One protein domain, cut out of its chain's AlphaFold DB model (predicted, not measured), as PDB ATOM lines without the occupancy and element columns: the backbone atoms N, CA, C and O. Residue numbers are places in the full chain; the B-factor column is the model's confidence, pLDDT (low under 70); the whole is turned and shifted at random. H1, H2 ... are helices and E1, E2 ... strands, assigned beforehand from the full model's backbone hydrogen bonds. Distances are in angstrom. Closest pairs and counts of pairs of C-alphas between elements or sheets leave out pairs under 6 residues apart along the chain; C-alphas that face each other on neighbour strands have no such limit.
ATOM      1  N   MET A   1       5.319  33.043 -66.932       40.62
ATOM      2  CA  MET A   1       6.650  32.961 -66.299       40.62
ATOM      3  C   MET A   1       7.176  34.375 -66.066       40.62
ATOM      4  O   MET A   1       7.866  34.896 -66.921       40.62
ATOM      5  N   ALA A   2       6.774  35.016 -64.963       45.62
ATOM      6  CA  ALA A   2       7.184  36.382 -64.580       45.62
ATOM      7  C   ALA A   2       7.676  36.455 -63.113       45.62
ATOM      8  O   ALA A   2       7.825  37.535 -62.554       45.62
ATOM      9  N   GLY A   3       7.869  35.296 -62.467       40.00
ATOM     10  CA  GLY A   3       8.297  35.198 -61.066       40.00
ATOM     11  C   GLY A   3       9.812  35.317 -60.866       40.00
ATOM     12  O   GLY A   3      10.247  35.808 -59.825       40.00
ATOM     13  N   ASP A   4      10.603  34.936 -61.872       49.91
ATOM     14  CA  ASP A   4      12.071  34.969 -61.783       49.91
ATOM     15  C   ASP A   4      12.633  36.395 -61.915       49.91
ATOM     16  O   ASP A   4      13.608  36.737 -61.257       49.91
ATOM     17  N   ASP A   5      11.967  37.275 -62.668       59.38
ATOM     18  CA  ASP A   5      12.477  38.621 -62.971       59.38
ATOM     19  C   ASP A   5      12.380  39.575 -61.759       59.38
ATOM     20  O   ASP A   5      13.323  40.283 -61.405       59.38
ATOM     21  N   ASN A   6      11.259  39.528 -61.028       53.19
ATOM     22  CA  ASN A   6      11.069  40.352 -59.827       53.19
ATOM     23  C   ASN A   6      11.961  39.900 -58.663       53.19
ATOM     24  O   ASN A   6      12.470  40.733 -57.913       53.19
ATOM     25  N   SER A   7      12.147  38.588 -58.498       66.31
ATOM     26  CA  SER A   7      13.014  38.042 -57.449       66.31
ATOM     27  C   SER A   7      14.487  38.316 -57.750       66.31
ATOM     28  O   SER A   7      15.224  38.723 -56.848       66.31
ATOM     29  N   GLU A   8      14.906  38.212 -59.015       67.38
ATOM     30  CA  GLU A   8      16.253  38.590 -59.435       67.38
ATOM     31  C   GLU A   8      16.507  40.090 -59.246       67.38
ATOM     32  O   GLU A   8      17.563  40.471 -58.725       67.38
ATOM     33  N   TRP A   9      15.553  40.946 -59.622       65.88
ATOM     34  CA  TRP A   9      15.662  42.393 -59.447       65.88
ATOM     35  C   TRP A   9      15.792  42.782 -57.968       65.88
ATOM     36  O   TRP A   9      16.708  43.523 -57.603       65.88
ATOM     37  N   LEU A  10      14.955  42.210 -57.093       68.56
ATOM     38  CA  LEU A  10      15.036  42.421 -55.643       68.56
ATOM     39  C   LEU A  10      16.368  41.924 -55.061       68.56
ATOM     40  O   LEU A  10      16.981  42.613 -54.246       68.56
ATOM     41  N   MET A  11      16.859  40.765 -55.510       72.31
ATOM     42  CA  MET A  11      18.162  40.224 -55.103       72.31
ATOM     43  C   MET A  11      19.325  41.117 -55.552       72.31
ATOM     44  O   MET A  11      20.260  41.341 -54.785       72.31
ATOM     45  N   ARG A  12      19.280  41.650 -56.784       68.75
ATOM     46  CA  ARG A  12      20.264  42.629 -57.297       68.75
ATOM     47  C   ARG A  12      20.255  43.885 -56.424       68.75
ATOM     48  O   ARG A  12      21.318  44.337 -56.011       68.75
ATOM     49  N   GLY A  13      19.068  44.406 -56.107       74.38
ATOM     50  CA  GLY A  13      18.901  45.574 -55.242       74.38
ATOM     51  C   GLY A  13      19.447  45.357 -53.828       74.38
ATOM     52  O   GLY A  13      20.188  46.197 -53.324       74.38
ATOM     53  N   SER A  14      19.153  44.208 -53.215       77.81
ATOM     54  CA  SER A  14      19.656  43.845 -51.880       77.81
ATOM     55  C   SER A  14      21.184  43.713 -51.846       77.81
ATOM     56  O   SER A  14      21.839  44.220 -50.931       77.81
ATOM     57  N   ALA A  15      21.769  43.089 -52.872       76.56
ATOM     58  CA  ALA A  15      23.216  42.965 -53.006       76.56
ATOM     59  C   ALA A  15      23.896  44.327 -53.187       76.56
ATOM     60  O   ALA A  15      24.852  44.631 -52.476       76.56
ATOM     61  N   ALA A  16      23.365  45.177 -54.070       77.94
ATOM     62  CA  ALA A  16      23.875  46.530 -54.261       77.94
ATOM     63  C   ALA A  16      23.795  47.352 -52.966       77.94
ATOM     64  O   ALA A  16      24.787  47.957 -52.572       77.94
ATOM     65  N   ALA A  17      22.659  47.316 -52.262       77.56
ATOM     66  CA  ALA A  17      22.503  47.999 -50.980       77.56
ATOM     67  C   ALA A  17      23.521  47.500 -49.944       77.56
ATOM     68  O   ALA A  17      24.175  48.297 -49.281       77.56
ATOM     69  N   THR A  18      23.707  46.184 -49.840       80.94
ATOM     70  CA  THR A  18      24.659  45.587 -48.894       80.94
ATOM     71  C   THR A  18      26.091  46.034 -49.174       80.94
ATOM     72  O   THR A  18      26.797  46.384 -48.233       80.94
ATOM     73  N   ILE A  19      26.507  46.085 -50.442       81.88
ATOM     74  CA  ILE A  19      27.828  46.601 -50.824       81.88
ATOM     75  C   ILE A  19      27.940  48.085 -50.463       81.88
ATOM     76  O   ILE A  19      28.900  48.469 -49.807       81.88
ATOM     77  N   ILE A  20      26.941  48.904 -50.808       78.12
ATOM     78  CA  ILE A  20      26.959  50.351 -50.535       78.12
ATOM     79  C   ILE A  20      27.106  50.648 -49.038       78.12
ATOM     80  O   ILE A  20      27.871  51.530 -48.667       78.12
ATOM     81  N   TYR A  21      26.408  49.905 -48.174       77.06
ATOM     82  CA  TYR A  21      26.453  50.140 -46.728       77.06
ATOM     83  C   TYR A  21      27.702  49.588 -46.036       77.06
ATOM     84  O   TYR A  21      28.116  50.145 -45.021       77.06
ATOM     85  N   ASN A  22      28.274  48.486 -46.529       78.62
ATOM     86  CA  ASN A  22      29.419  47.839 -45.877       78.62
ATOM     87  C   ASN A  22      30.766  48.287 -46.449       78.62
ATOM     88  O   ASN A  22      31.793  48.107 -45.796       78.62
ATOM     89  N   ASP A  23      30.778  48.865 -47.647       83.06
ATOM     90  CA  ASP A  23      31.996  49.348 -48.268       83.06
ATOM     91  C   ASP A  23      32.251  50.831 -47.946       83.06
ATOM     92  O   ASP A  23      31.434  51.683 -48.299       83.06
ATOM     93  N   PRO A  24      33.404  51.185 -47.345       80.50
ATOM     94  CA  PRO A  24      33.692  52.562 -46.951       80.50
ATOM     95  C   PRO A  24      33.683  53.571 -48.106       80.50
ATOM     96  O   PRO A  24      33.353  54.736 -47.894       80.50
ATOM     97  N   VAL A  25      34.054  53.149 -49.321       82.00
ATOM     98  CA  VAL A  25      34.112  54.042 -50.482       82.00
ATOM     99  C   VAL A  25      32.707  54.376 -50.957       82.00
ATOM    100  O   VAL A  25      32.422  55.553 -51.159       82.00
ATOM    101  N   TRP A  26      31.822  53.390 -51.116       78.69
ATOM    102  CA  TRP A  26      30.436  53.678 -51.510       78.69
ATOM    103  C   TRP A  26      29.632  54.327 -50.383       78.69
ATOM    104  O   TRP A  26      28.852  55.235 -50.662       78.69
ATOM    105  N   ALA A  27      29.871  53.952 -49.125       78.44
ATOM    106  CA  ALA A  27      29.225  54.588 -47.983       78.44
ATOM    107  C   ALA A  27      29.542  56.092 -47.921       78.44
ATOM    108  O   ALA A  27      28.633  56.903 -47.764       78.44
ATOM    109  N   GLU A  28      30.805  56.495 -48.112       80.94
ATOM    110  CA  GLU A  28      31.167  57.920 -48.138       80.94
ATOM    111  C   GLU A  28      30.538  58.661 -49.325       80.94
ATOM    112  O   GLU A  28      30.147  59.821 -49.192       80.94
ATOM    113  N   GLN A  29      30.382  58.002 -50.479       77.19
ATOM    114  CA  GLN A  29      29.677  58.593 -51.622       77.19
ATOM    115  C   GLN A  29      28.198  58.845 -51.308       77.19
ATOM    116  O   GLN A  29      27.699  59.936 -51.589       77.19
ATOM    117  N   GLU A  30      27.526  57.883 -50.672       76.31
ATOM    118  CA  GLU A  30      26.141  58.018 -50.211       76.31
ATOM    119  C   GLU A  30      26.003  59.146 -49.175       76.31
ATOM    120  O   GLU A  30      25.129  60.007 -49.299       76.31
ATOM    121  N   TYR A  31      26.907  59.222 -48.193       79.62
ATOM    122  CA  TYR A  31      26.885  60.299 -47.201       79.62
ATOM    123  C   TYR A  31      27.146  61.679 -47.816       79.62
ATOM    124  O   TYR A  31      26.478  62.646 -47.445       79.62
ATOM    125  N   ALA A  32      28.062  61.792 -48.778       80.50
ATOM    126  CA  ALA A  32      28.302  63.042 -49.495       80.50
ATOM    127  C   ALA A  32      27.061  63.504 -50.285       80.50
ATOM    128  O   ALA A  32      26.775  64.702 -50.334       80.50
ATOM    129  N   MET A  33      26.271  62.575 -50.842       76.94
ATOM    130  CA  MET A  33      24.977  62.907 -51.453       76.94
ATOM    131  C   MET A  33      23.966  63.416 -50.420       76.94
ATOM    132  O   MET A  33      23.310  64.431 -50.650       76.94
ATOM    133  N   GLN A  34      23.864  62.765 -49.257       80.50
ATOM    134  CA  GLN A  34      22.954  63.187 -48.184       80.50
ATOM    135  C   GLN A  34      23.297  64.577 -47.624       80.50
ATOM    136  O   GLN A  34      22.398  65.328 -47.248       80.50
ATOM    137  N   ARG A  35      24.585  64.944 -47.606       87.38
ATOM    138  CA  ARG A  35      25.059  66.287 -47.225       87.38
ATOM    139  C   ARG A  35      24.877  67.340 -48.329       87.38
ATOM    140  O   ARG A  35      25.140  68.514 -48.087       87.38
ATOM    141  N   GLY A  36      24.436  66.949 -49.528       81.88
ATOM    142  CA  GLY A  36      24.329  67.840 -50.689       81.88
ATOM    143  C   GLY A  36      25.680  68.243 -51.291       81.88
ATOM    144  O   GLY A  36      25.734  69.129 -52.138       81.88
ATOM    145  N   GLU A  37      26.771  67.595 -50.873       84.06
ATOM    146  CA  GLU A  37      28.122  67.791 -51.421       84.06
ATOM    147  C   GLU A  37      28.271  67.130 -52.801       84.06
ATOM    148  O   GLU A  37      29.214  67.425 -53.537       84.06
ATOM    149  N   ARG A  38      27.343  66.231 -53.149       73.88
ATOM    150  CA  ARG A  38      27.249  65.548 -54.442       73.88
ATOM    151  C   ARG A  38      25.797  65.464 -54.909       73.88
ATOM    152  O   ARG A  38      24.897  65.294 -54.091       73.88
ATOM    153  N   MET A  39      25.573  65.540 -56.222       70.69
ATOM    154  CA  MET A  39      24.256  65.316 -56.826       70.69
ATOM    155  C   MET A  39      24.154  63.917 -57.444       70.69
ATOM    156  O   MET A  39      25.105  63.404 -58.037       70.69
ATOM    157  N   ARG A  40      22.965  63.311 -57.328       61.66
ATOM    158  CA  ARG A  40      22.636  62.037 -57.979       61.66
ATOM    159  C   ARG A  40      22.761  62.206 -59.497       61.66
ATOM    160  O   ARG A  40      22.075  63.047 -60.074       61.66
ATOM    161  N   GLY A  41      23.615  61.401 -60.127       56.22
ATOM    162  CA  GLY A  41      23.886  61.448 -61.570       56.22
ATOM    163  C   GLY A  41      25.227  62.067 -61.975       56.22
ATOM    164  O   GLY A  41      25.635  61.852 -63.113       56.22
ATOM    165  N   ASP A  42      25.942  62.751 -61.072       55.50
ATOM    166  CA  ASP A  42      27.269  63.286 -61.402       55.50
ATOM    167  C   ASP A  42      28.339  62.187 -61.427       55.50
ATOM    168  O   ASP A  42      29.185  62.214 -62.308       55.50
ATOM    169  N   PHE A  43      28.294  61.196 -60.522       52.41
ATOM    170  CA  PHE A  43      29.231  60.059 -60.480       52.41
ATOM    171  C   PHE A  43      28.733  58.953 -59.525       52.41
ATOM    172  O   PHE A  43      29.344  58.705 -58.488       52.41
ATOM    173  N   ASP A  44      27.651  58.255 -59.876       54.25
ATOM    174  CA  ASP A  44      27.390  56.925 -59.307       54.25
ATOM    175  C   ASP A  44      28.048  55.907 -60.249       54.25
ATOM    176  O   ASP A  44      27.412  55.520 -61.235       54.25
ATOM    177  N   PRO A  45      29.315  55.476 -60.058       57.31
ATOM    178  CA  PRO A  45      29.752  54.285 -60.760       57.31
ATOM    179  C   PRO A  45      28.802  53.171 -60.303       57.31
ATOM    180  O   PRO A  45      28.732  52.901 -59.097       57.31
ATOM    181  N   PRO A  46      28.027  52.560 -61.218       66.81
ATOM    182  CA  PRO A  46      27.149  51.470 -60.838       66.81
ATOM    183  C   PRO A  46      27.994  50.439 -60.094       66.81
ATOM    184  O   PRO A  46      29.114  50.139 -60.524       66.81
ATOM    185  N   VAL A  47      27.485  49.932 -58.965       73.50
ATOM    186  CA  VAL A  47      28.153  48.841 -58.248       73.50
ATOM    187  C   VAL A  47      28.454  47.760 -59.276       73.50
ATOM    188  O   VAL A  47      27.551  47.313 -59.990       73.50
ATOM    189  N   SER A  48      29.734  47.412 -59.416       79.81
ATOM    190  CA  SER A  48      30.151  46.563 -60.524       79.81
ATOM    191  C   SER A  48      29.431  45.221 -60.455       79.81
ATOM    192  O   SER A  48      29.303  44.633 -59.379       79.81
ATOM    193  N   THR A  49      28.965  44.726 -61.603       82.06
ATOM    194  CA  THR A  49      28.158  43.500 -61.665       82.06
ATOM    195  C   THR A  49      28.883  42.312 -61.048       82.06
ATOM    196  O   THR A  49      28.254  41.525 -60.356       82.06
ATOM    197  N   HIS A  50      30.210  42.229 -61.188       83.44
ATOM    198  CA  HIS A  50      30.982  41.152 -60.571       83.44
ATOM    199  C   HIS A  50      30.965  41.189 -59.033       83.44
ATOM    200  O   HIS A  50      30.991  40.127 -58.423       83.44
ATOM    201  N   LEU A  51      30.889  42.365 -58.389       84.06
ATOM    202  CA  LEU A  51      30.764  42.453 -56.925       84.06
ATOM    203  C   LEU A  51      29.379  41.984 -56.477       84.06
ATOM    204  O   LEU A  51      29.252  41.254 -55.495       84.06
ATOM    205  N   VAL A  52      28.344  42.368 -57.230       84.88
ATOM    206  CA  VAL A  52      26.971  41.890 -57.021       84.88
ATOM    207  C   VAL A  52      26.907  40.369 -57.172       84.88
ATOM    208  O   VAL A  52      26.321  39.696 -56.324       84.88
ATOM    209  N   ASP A  53      27.536  39.818 -58.207       86.56
ATOM    210  CA  ASP A  53      27.573  38.377 -58.467       86.56
ATOM    211  C   ASP A  53      28.397  37.622 -57.413       86.56
ATOM    212  O   ASP A  53      27.960  36.575 -56.937       86.56
ATOM    213  N   ALA A  54      29.532  38.172 -56.967       86.44
ATOM    214  CA  ALA A  54      30.336  37.600 -55.887       86.44
ATOM    215  C   ALA A  54      29.557  37.548 -54.563       86.44
ATOM    216  O   ALA A  54      29.542  36.521 -53.883       86.44
ATOM    217  N   LEU A  55      28.850  38.628 -54.212       87.12
ATOM    218  CA  LEU A  55      28.018  38.660 -53.013       87.12
ATOM    219  C   LEU A  55      26.846  37.670 -53.107       87.12
ATOM    220  O   LEU A  55      26.526  36.987 -52.134       87.12
ATOM    221  N   ARG A  56      26.228  37.544 -54.286       85.19
ATOM    222  CA  ARG A  56      25.179  36.547 -54.547       85.19
ATOM    223  C   ARG A  56      25.692  35.122 -54.397       85.19
ATOM    224  O   ARG A  56      25.034  34.324 -53.736       85.19
ATOM    225  N   ALA A  57      26.853  34.809 -54.972       87.44
ATOM    226  CA  ALA A  57      27.477  33.497 -54.836       87.44
ATOM    227  C   ALA A  57      27.732  33.169 -53.358       87.44
ATOM    228  O   ALA A  57      27.361  32.093 -52.890       87.44
ATOM    229  N   ARG A  58      28.239  34.145 -52.595       86.56
ATOM    230  CA  ARG A  58      28.445  34.006 -51.153       86.56
ATOM    231  C   ARG A  58      27.144  33.770 -50.381       86.56
ATOM    232  O   ARG A  58      27.108  32.932 -49.483       86.56
ATOM    233  N   TRP A  59      26.060  34.465 -50.720       85.00
ATOM    234  CA  TRP A  59      24.753  34.205 -50.107       85.00
ATOM    235  C   TRP A  59      24.181  32.840 -50.468       85.00
ATOM    236  O   TRP A  59      23.571  32.197 -49.611       85.00
ATOM    237  N   ALA A  60      24.360  32.395 -51.712       86.62
ATOM    238  CA  ALA A  60      23.936  31.069 -52.144       86.62
ATOM    239  C   ALA A  60      24.676  29.984 -51.350       86.62
ATOM    240  O   ALA A  60      24.041  29.062 -50.841       86.62
ATOM    241  N   GLU A  61      25.988  30.139 -51.158       89.50
ATOM    242  CA  GLU A  61      26.802  29.240 -50.339       89.50
ATOM    243  C   GLU A  61      26.365  29.252 -48.868       89.50
ATOM    244  O   GLU A  61      26.114  28.196 -48.288       89.50
ATOM    245  N   ALA A  62      26.159  30.436 -48.283       85.31
ATOM    246  CA  ALA A  62      25.674  30.562 -46.909       85.31
ATOM    247  C   ALA A  62      24.298  29.901 -46.726       85.31
ATOM    248  O   ALA A  62      24.062  29.225 -45.723       85.31
ATOM    249  N   SER A  63      23.406  30.055 -47.707       83.25
ATOM    250  CA  SER A  63      22.074  29.442 -47.701       83.25
ATOM    251  C   SER A  63      22.154  27.922 -47.839       83.25
ATOM    252  O   SER A  63      21.443  27.208 -47.134       83.25
ATOM    253  N   ALA A  64      23.046  27.412 -48.693       87.38
ATOM    254  CA  ALA A  64      23.290  25.981 -48.837       87.38
ATOM    255  C   ALA A  64      23.838  25.370 -47.538       87.38
ATOM    256  O   ALA A  64      23.349  24.329 -47.098       87.38
ATOM    257  N   LEU A  65      24.789  26.039 -46.877       87.12
ATOM    258  CA  LEU A  65      25.308  25.624 -45.570       87.12
ATOM    259  C   LEU A  65      24.213  25.638 -44.497       87.12
ATOM    260  O   LEU A  65      24.096  24.674 -43.746       87.12
ATOM    261  N   CYS A  66      23.357  26.663 -44.464       82.69
ATOM    262  CA  CYS A  66      22.200  26.688 -43.563       82.69
ATOM    263  C   CYS A  66      21.227  25.531 -43.842       82.69
ATOM    264  O   CYS A  66      20.746  24.896 -42.906       82.69
ATOM    265  N   GLY A  67      20.971  25.210 -45.114       84.62
ATOM    266  CA  GLY A  67      20.141  24.065 -45.500       84.62
ATOM    267  C   GLY A  67      20.743  22.726 -45.064       84.62
ATOM    268  O   GLY A  67      20.025  21.845 -44.586       84.62
ATOM    269  N   ARG A  68      22.070  22.585 -45.145       87.56
ATOM    270  CA  ARG A  68      22.777  21.419 -44.600       87.56
ATOM    271  C   ARG A  68      22.689  21.365 -43.083       87.56
ATOM    272  O   ARG A  68      22.405  20.301 -42.555       87.56
ATOM    273  N   ILE A  69      22.839  22.493 -42.387       85.50
ATOM    274  CA  ILE A  69      22.662  22.571 -40.928       85.50
ATOM    275  C   ILE A  69      21.254  22.108 -40.546       85.50
ATOM    276  O   ILE A  69      21.115  21.314 -39.623       85.50
ATOM    277  N   ALA A  70      20.226  22.527 -41.289       81.81
ATOM    278  CA  ALA A  70      18.856  22.052 -41.091       81.81
ATOM    279  C   ALA A  70      18.681  20.543 -41.304       81.81
ATOM    280  O   ALA A  70      17.847  19.928 -40.648       81.81
ATOM    281  N   THR A  71      19.431  19.960 -42.236       85.19
ATOM    282  CA  THR A  71      19.272  18.553 -42.626       85.19
ATOM    283  C   THR A  71      20.092  17.609 -41.749       85.19
ATOM    284  O   THR A  71      19.635  16.526 -41.403       85.19
ATOM    285  N   GLU A  72      21.321  18.004 -41.428       87.81
ATOM    286  CA  GLU A  72      22.303  17.197 -40.700       87.81
ATOM    287  C   GLU A  72      22.266  17.478 -39.190       87.81
ATOM    288  O   GLU A  72      22.742  16.669 -38.395       87.81
ATOM    289  N   GLY A  73      21.710  18.621 -38.782       87.19
ATOM    290  CA  GLY A  73      21.572  19.001 -37.386       87.19
ATOM    291  C   GLY A  73      20.578  18.122 -36.632       87.19
ATOM    292  O   GLY A  73      19.589  17.644 -37.183       87.19
ATOM    293  N   CYS A  74      20.844  17.908 -35.347       87.31
ATOM    294  CA  CYS A  74      20.034  17.060 -34.475       87.31
ATOM    295  C   CYS A  74      19.650  17.799 -33.188       87.31
ATOM    296  O   CYS A  74      20.364  18.685 -32.711       87.31
ATOM    297  N   ASP A  75      18.515  17.426 -32.602       87.62
ATOM    298  CA  ASP A  75      18.054  17.927 -31.302       87.62
ATOM    299  C   ASP A  75      18.882  17.362 -30.135       87.62
ATOM    300  O   ASP A  75      19.082  18.006 -29.103       87.62
ATOM    301  N   THR A  76      19.401  16.155 -30.322       86.56
ATOM    302  CA  THR A  76      20.189  15.379 -29.375       86.56
ATOM    303  C   THR A  76      21.381  14.767 -30.098       86.56
ATOM    304  O   THR A  76      21.302  14.430 -31.280       86.56
ATOM    305  N   LEU A  77      22.513  14.637 -29.402       85.38
ATOM    306  CA  LEU A  77      23.679  13.979 -29.979       85.38
ATOM    307  C   LEU A  77      23.342  12.494 -30.219       85.38
ATOM    308  O   LEU A  77      22.914  11.822 -29.273       85.38
ATOM    309  N   PRO A  78      23.529  11.956 -31.437       82.75
ATOM    310  CA  PRO A  78      23.238  10.553 -31.703       82.75
ATOM    311  C   PRO A  78      24.062   9.628 -30.798       82.75
ATOM    312  O   PRO A  78      25.249   9.851 -30.585       82.75
ATOM    313  N   VAL A  79      23.451   8.545 -30.313       84.38
ATOM    314  CA  VAL A  79      24.046   7.640 -29.302       84.38
ATOM    315  C   VAL A  79      25.410   7.065 -29.716       84.38
ATOM    316  O   VAL A  79      26.258   6.823 -28.864       84.38
ATOM    317  N   ASN A  80      25.635   6.876 -31.019       84.19
ATOM    318  CA  ASN A  80      26.880   6.337 -31.576       84.19
ATOM    319  C   ASN A  80      27.742   7.403 -32.276       84.19
ATOM    320  O   ASN A  80      28.666   7.057 -33.011       84.19
ATOM    321  N   ALA A  81      27.413   8.689 -32.128       82.50
ATOM    322  CA  ALA A  81      28.200   9.756 -32.724       82.50
ATOM    323  C   ALA A  81      29.552   9.873 -32.016       82.50
ATOM    324  O   ALA A  81      29.634   9.798 -30.791       82.50
ATOM    325  N   ASN A  82      30.611  10.102 -32.793       88.31
ATOM    326  CA  ASN A  82      31.878  10.560 -32.241       88.31
ATOM    327  C   ASN A  82      31.674  11.975 -31.660       88.31
ATOM    328  O   ASN A  82      31.399  12.880 -32.453       88.31
ATOM    329  N   PRO A  83      31.828  12.197 -30.342       83.75
ATOM    330  CA  PRO A  83      31.626  13.514 -29.741       83.75
ATOM    331  C   PRO A  83      32.536  14.596 -30.333       83.75
ATOM    332  O   PRO A  83      32.107  15.733 -30.465       83.75
ATOM    333  N   ASP A  84      33.748  14.244 -30.777       88.31
ATOM    334  CA  ASP A  84      34.699  15.208 -31.351       88.31
ATOM    335  C   ASP A  84      34.308  15.690 -32.760       88.31
ATOM    336  O   ASP A  84      34.871  16.659 -33.276       88.31
ATOM    337  N   ALA A  85      33.354  15.012 -33.406       89.94
ATOM    338  CA  ALA A  85      32.868  15.362 -34.738       89.94
ATOM    339  C   ALA A  85      31.659  16.315 -34.712       89.94
ATOM    340  O   ALA A  85      31.207  16.739 -35.778       89.94
ATOM    341  N   TRP A  86      31.137  16.646 -33.529       91.38
ATOM    342  CA  TRP A  86      29.922  17.437 -33.351       91.38
ATOM    343  C   TRP A  86      30.158  18.595 -32.393       91.38
ATOM    344  O   TRP A  86      30.824  18.439 -31.376       91.38
ATOM    345  N   ASP A  87      29.555  19.738 -32.698       88.25
ATOM    346  CA  ASP A  87      29.525  20.891 -31.807       88.25
ATOM    347  C   ASP A  87      28.086  21.173 -31.367       88.25
ATOM    348  O   ASP A  87      27.129  21.014 -32.135       88.25
ATOM    349  N   ALA A  88      27.941  21.602 -30.113       85.62
ATOM    350  CA  ALA A  88      26.683  22.122 -29.602       85.62
ATOM    351  C   ALA A  88      26.466  23.552 -30.119       85.62
ATOM    352  O   ALA A  88      27.379  24.379 -30.102       85.62
ATOM    353  N   ILE A  89      25.246  23.855 -30.562       77.75
ATOM    354  CA  ILE A  89      24.848  25.212 -30.927       77.75
ATOM    355  C   ILE A  89      24.382  25.928 -29.665       77.75
ATOM    356  O   ILE A  89      23.252  25.739 -29.208       77.75
ATOM    357  N   ASP A  90      25.237  26.801 -29.145       67.56
ATOM    358  CA  ASP A  90      24.843  27.752 -28.118       67.56
ATOM    359  C   ASP A  90      24.222  28.999 -28.746       67.56
ATOM    360  O   ASP A  90      24.644  29.512 -29.785       67.56
ATOM    361  N   GLY A  91      23.168  29.475 -28.087       54.28
ATOM    362  CA  GLY A  91      22.192  30.433 -28.590       54.28
ATOM    363  C   GLY A  91      22.683  31.815 -29.031       54.28
ATOM    364  O   GLY A  91      21.845  32.596 -29.492       54.28
ATOM    365  N   ASP A  92      23.978  32.089 -28.889       54.16
ATOM    366  CA  ASP A  92      24.652  33.335 -29.267       54.16
ATOM    367  C   ASP A  92      25.442  33.225 -30.580       54.16
ATOM    368  O   ASP A  92      25.921  34.233 -31.105       54.16
ATOM    369  N   MET A  93      25.553  32.032 -31.173       48.88
ATOM    370  CA  MET A  93      26.157  31.901 -32.494       48.88
ATOM    371  C   MET A  93      25.183  32.393 -33.571       48.88
ATOM    372  O   MET A  93      24.271  31.672 -33.937       48.88
ATOM    373  N   LEU A  94      25.362  33.643 -34.027       51.94
ATOM    374  CA  LEU A  94      25.055  34.218 -35.360       51.94
ATOM    375  C   LEU A  94      23.951  33.532 -36.183       51.94
ATOM    376  O   LEU A  94      24.112  32.366 -36.475       51.94
ATOM    377  N   ILE A  95      22.926  34.267 -36.656       56.06
ATOM    378  CA  ILE A  95      21.891  33.920 -37.681       56.06
ATOM    379  C   ILE A  95      21.500  32.423 -37.794       56.06
ATOM    380  O   ILE A  95      20.359  32.087 -37.483       56.06
ATOM    381  N   ALA A  96      22.410  31.528 -38.188       53.44
ATOM    382  CA  ALA A  96      22.336  30.084 -37.972       53.44
ATOM    383  C   ALA A  96      21.921  29.647 -36.555       53.44
ATOM    384  O   ALA A  96      21.176  28.687 -36.464       53.44
ATOM    385  N   GLY A  97      22.309  30.307 -35.457       58.44
ATOM    386  CA  GLY A  97      21.853  29.909 -34.112       58.44
ATOM    387  C   GLY A  97      20.397  30.267 -33.835       58.44
ATOM    388  O   GLY A  97      19.696  29.526 -33.145       58.44
ATOM    389  N   ARG A  98      19.893  31.358 -34.426       65.12
ATOM    390  CA  ARG A  98      18.455  31.660 -34.395       65.12
ATOM    391  C   ARG A  98      17.679  30.688 -35.280       65.12
ATOM    392  O   ARG A  98      16.678  30.149 -34.833       65.12
ATOM    393  N   TYR A  99      18.189  30.411 -36.476       66.38
ATOM    394  CA  TYR A  99      17.626  29.415 -37.382       66.38
ATOM    395  C   TYR A  99      17.606  28.009 -36.751       66.38
ATOM    396  O   TYR A  99      16.561  27.379 -36.670       66.38
ATOM    397  N   ALA A 100      18.728  27.546 -36.205       66.75
ATOM    398  CA  ALA A 100      18.843  26.270 -35.510       66.75
ATOM    399  C   ALA A 100      17.876  26.181 -34.326       66.75
ATOM    400  O   ALA A 100      17.171  25.184 -34.193       66.75
ATOM    401  N   ARG A 101      17.764  27.247 -33.519       69.38
ATOM    402  CA  ARG A 101      16.786  27.325 -32.426       69.38
ATOM    403  C   ARG A 101      15.349  27.196 -32.932       69.38
ATOM    404  O   ARG A 101      14.597  26.406 -32.367       69.38
ATOM    405  N   ASP A 102      14.982  27.937 -33.976       73.88
ATOM    406  CA  ASP A 102      13.637  27.901 -34.565       73.88
ATOM    407  C   ASP A 102      13.300  26.506 -35.135       73.88
ATOM    408  O   ASP A 102      12.137  26.105 -35.152       73.88
ATOM    409  N   HIS A 103      14.319  25.735 -35.527       71.50
ATOM    410  CA  HIS A 103      14.204  24.369 -36.042       71.50
ATOM    411  C   HIS A 103      14.489  23.263 -35.002       71.50
ATOM    412  O   HIS A 103      14.499  22.086 -35.353       71.50
ATOM    413  N   GLY A 104      14.693  23.604 -33.722       78.44
ATOM    414  CA  GLY A 104      14.937  22.630 -32.646       78.44
ATOM    415  C   GLY A 104      16.303  21.931 -32.693       78.44
ATOM    416  O   GLY A 104      16.511  20.940 -31.995       78.44
ATOM    417  N   ILE A 105      17.241  22.445 -33.485       83.69
ATOM    418  CA  ILE A 105      18.579  21.887 -33.688       83.69
ATOM    419  C   ILE A 105      19.497  22.359 -32.562       83.69
ATOM    420  O   ILE A 105      19.605  23.557 -32.297       83.69
ATOM    421  N   ARG A 106      20.175  21.416 -31.905       85.25
ATOM    422  CA  ARG A 106      21.119  21.682 -30.805       85.25
ATOM    423  C   ARG A 106      22.531  21.192 -31.079       85.25
ATOM    424  O   ARG A 106      23.458  21.678 -30.447       85.25
ATOM    425  N   TRP A 107      22.689  20.251 -32.000       88.31
ATOM    426  CA  TRP A 107      23.966  19.655 -32.367       88.31
ATOM    427  C   TRP A 107      24.133  19.694 -33.875       88.31
ATOM    428  O   TRP A 107      23.193  19.379 -34.605       88.31
ATOM    429  N   VAL A 108      25.327  20.045 -34.342       88.88
ATOM    430  CA  VAL A 108      25.686  20.016 -35.767       88.88
ATOM    431  C   VAL A 108      27.067  19.409 -35.976       88.88
ATOM    432  O   VAL A 108      27.908  19.486 -35.077       88.88
ATOM    433  N   PRO A 109      27.344  18.839 -37.161       90.75
ATOM    434  CA  PRO A 109      28.693  18.430 -37.513       90.75
ATOM    435  C   PRO A 109      29.665  19.611 -37.420       90.75
ATOM    436  O   PRO A 109      29.457  20.662 -38.030       90.75
ATOM    437  N   ARG A 110      30.765  19.421 -36.693       89.81
ATOM    438  CA  ARG A 110      31.781  20.454 -36.441       89.81
ATOM    439  C   ARG A 110      32.378  21.032 -37.722       89.81
ATOM    440  O   ARG A 110      32.564  22.239 -37.829       89.81
ATOM    441  N   ALA A 111      32.643  20.181 -38.714       90.25
ATOM    442  CA  ALA A 111      33.154  20.618 -40.014       90.25
ATOM    443  C   ALA A 111      32.191  21.599 -40.707       90.25
ATOM    444  O   ALA A 111      32.618  22.624 -41.223       90.25
ATOM    445  N   LEU A 112      30.885  21.328 -40.637       88.62
ATOM    446  CA  LEU A 112      29.861  22.174 -41.243       88.62
ATOM    447  C   LEU A 112      29.742  23.530 -40.534       88.62
ATOM    448  O   LEU A 112      29.592  24.563 -41.187       88.62
ATOM    449  N   LEU A 113      29.832  23.534 -39.200       86.69
ATOM    450  CA  LEU A 113      29.855  24.771 -38.422       86.69
ATOM    451  C   LEU A 113      31.113  25.598 -38.723       86.69
ATOM    452  O   LEU A 113      31.016  26.814 -38.879       86.69
ATOM    453  N   ALA A 114      32.272  24.948 -38.845       88.75
ATOM    454  CA  ALA A 114      33.526  25.604 -39.196       88.75
ATOM    455  C   ALA A 114      33.456  26.255 -40.587       88.75
ATOM    456  O   ALA A 114      33.792  27.433 -40.711       88.75
ATOM    457  N   ASP A 115      32.954  25.544 -41.600       89.81
ATOM    458  CA  ASP A 115      32.768  26.086 -42.954       89.81
ATOM    459  C   ASP A 115      31.867  27.331 -42.934       89.81
ATOM    460  O   ASP A 115      32.188  28.364 -43.525       89.81
ATOM    461  N   TYR A 116      30.762  27.272 -42.184       85.50
ATOM    462  CA  TYR A 116      29.846  28.401 -42.034       85.50
ATOM    463  C   TYR A 116      30.491  29.597 -41.319       85.50
ATOM    464  O   TYR A 116      30.335  30.740 -41.753       85.50
ATOM    465  N   GLN A 117      31.248  29.358 -40.247       84.94
ATOM    466  CA  GLN A 117      31.957  30.411 -39.517       84.94
ATOM    467  C   GLN A 117      33.043  31.072 -40.367       84.94
ATOM    468  O   GLN A 117      33.151  32.298 -40.361       84.94
ATOM    469  N   VAL A 118      33.809  30.286 -41.128       89.88
ATOM    470  CA  VAL A 118      34.791  30.803 -42.089       89.88
ATOM    471  C   VAL A 118      34.089  31.680 -43.119       89.88
ATOM    472  O   VAL A 118      34.502  32.820 -43.338       89.88
ATOM    473  N   LEU A 119      32.981  31.203 -43.694       86.81
ATOM    474  CA  LEU A 119      32.221  31.972 -44.673       86.81
ATOM    475  C   LEU A 119      31.692  33.288 -44.096       86.81
ATOM    476  O   LEU A 119      31.688  34.283 -44.814       86.81
ATOM    477  N   LEU A 120      31.261  33.334 -42.831       81.25
ATOM    478  CA  LEU A 120      30.824  34.576 -42.180       81.25
ATOM    479  C   LEU A 120      31.986  35.521 -41.854       81.25
ATOM    480  O   LEU A 120      31.832  36.732 -42.002       81.25
ATOM    481  N   ALA A 121      33.136  34.985 -41.447       85.19
ATOM    482  CA  ALA A 121      34.322  35.773 -41.117       85.19
ATOM    483  C   ALA A 121      35.003  36.389 -42.351       85.19
ATOM    484  O   ALA A 121      35.689  37.404 -42.227       85.19
ATOM    485  N   THR A 122      34.815  35.807 -43.540       84.44
ATOM    486  CA  THR A 122      35.345  36.357 -44.795       84.44
ATOM    487  C   THR A 122      34.842  37.798 -45.012       84.44
ATOM    488  O   THR A 122      33.649  38.060 -44.867       84.44
ATOM    489  N   PRO A 123      35.685  38.776 -45.375       83.44
ATOM    490  CA  PRO A 123      35.221  40.127 -45.707       83.44
ATOM    491  C   PRO A 123      34.228  40.125 -46.878       83.44
ATOM    492  O   PRO A 123      34.339  39.305 -47.789       83.44
ATOM    493  N   LEU A 124      33.200  40.979 -46.831       83.38
ATOM    494  CA  LEU A 124      32.271  41.140 -47.958       83.38
ATOM    495  C   LEU A 124      33.006  41.745 -49.165       83.38
ATOM    496  O   LEU A 124      33.916  42.547 -48.950       83.38
ATOM    497  N   PRO A 125      32.620  41.382 -50.404       82.06
ATOM    498  CA  PRO A 125      33.209  41.982 -51.592       82.06
ATOM    499  C   PRO A 125      32.955  43.493 -51.612       82.06
ATOM    500  O   PRO A 125      31.853  43.951 -51.293       82.06
ATOM    501  N   GLY A 126      33.971  44.255 -52.002       80.31
ATOM    502  CA  GLY A 126      33.974  45.710 -51.953       80.31
ATOM    503  C   GLY A 126      34.931  46.367 -52.948       80.31
ATOM    504  O   GLY A 126      35.416  45.781 -53.911       80.31
ATOM    505  N   SER A 127      35.202  47.645 -52.726       74.31
ATOM    506  CA  SER A 127      35.935  48.553 -53.608       74.31
ATOM    507  C   SER A 127      37.418  48.221 -53.648       74.31
ATOM    508  O   SER A 127      38.099  48.531 -54.625       74.31
ATOM    509  N   ALA A 128      37.922  47.560 -52.605       77.19
ATOM    510  CA  ALA A 128      39.260  46.993 -52.584       77.19
ATOM    511  C   ALA A 128      39.430  45.901 -53.654       77.19
ATOM    512  O   ALA A 128      40.484  45.847 -54.286       77.19
ATOM    513  N   ASP A 129      38.388  45.110 -53.921       75.50
ATOM    514  CA  ASP A 129      38.435  44.021 -54.905       75.50
ATOM    515  C   ASP A 129      38.447  44.545 -56.348       75.50
ATOM    516  O   ASP A 129      38.950  43.880 -57.251       75.50
TER     517      ASP A 129
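AT A GLANCE: This is residues 1 to 129 of the 133 residues of an uncharacterized protein of Sphingomonas sp. (UniProt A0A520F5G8). One long helix, H3, runs along the longest axis; H1 crosses it near its first end, and H5 runs back beside its later half. At the far end of H3 sit a small two-strand ribbon, E1 and E2, and the short helix H4, while H2 turns off the last end of H1 at the other end of the whole. Residues 1 to 10, of which 3 to 10 belong to H1, stick out to the side. The printed part has 129 residues, mostly helix, with five named helices and two named strands in the order H1 H2 H3 E1 H4 E2 H5; the sheet is E1 - E2, antiparallel. It is loose and elongated, with a radius of gyration of the C-alphas of 19.3 A and spans of 64 by 38 by 24 A.

IN THESE COORDINATES: Find C-alpha 3 at (8.297, 35.198, -61.066); from there H1 runs through residues 3 to 22, 28.9 A. Next comes H2, residues 24 to 34, 15.2 A. H3, residues 49 to 72, begins with C-alpha 49 at (28.158, 43.500, -61.665) and is 34.1 A long. Then read E1, residues 86 to 88, H4, residues 96 to 102, and E2, residues 107 to 109. H5, residues 110 to 121, 16.2 A, ends with C-alpha 121 at (34.322, 35.773, -41.117).

HOW THE PARTS SIT: Begin at H3, the hub, which touches H1, H4 and H5. With residues 11 to 19 alone H1 touches H3, about perpendicular at 76 degrees; the closest C-alphas are those of Ala 15 and Val 52, 5.6 A apart. H1 and H2 touch only at the corner by their link, the closest C-alphas being those of Ile 20 and Trp 26, 4.9 A. H3 touches H5 with residues 58 to 69 alone, at a shallow tilt of 26 degrees, opposite ways; look at the closest C-alphas, Leu 65 and Tyr 116, 6.4 A. H3 and H4 only just touch, with 3 pairs of C-alphas within 8 A, the closest Cys 66 and Ala 96, 6.5 A. The closest C-alphas of H3 and E2 are those of Ile 69 and Val 108, 6.5 A. E1 and E2 are antiparallel at 147 degrees, with N 87 and O 108 within hydrogen-bond range at 2.9 A. H2 and H3 are apart. Every O i to N i+4 pair is within hydrogen-bond range in H2, H3, H4 and H5; in H1 15 of 16 are.

THE WHOLE: The two farthest C-alphas, Glu 37 and Asn 80, are 64.6 A apart. The printed part has no cut. The links H2 to H3, 14 residues, and H3 to E1, 13 residues, are long. Mean pLDDT of the printed part is 77.2; look for values under 70 at residues 1 to 10, 12, 40 to 46 and 90 to 101.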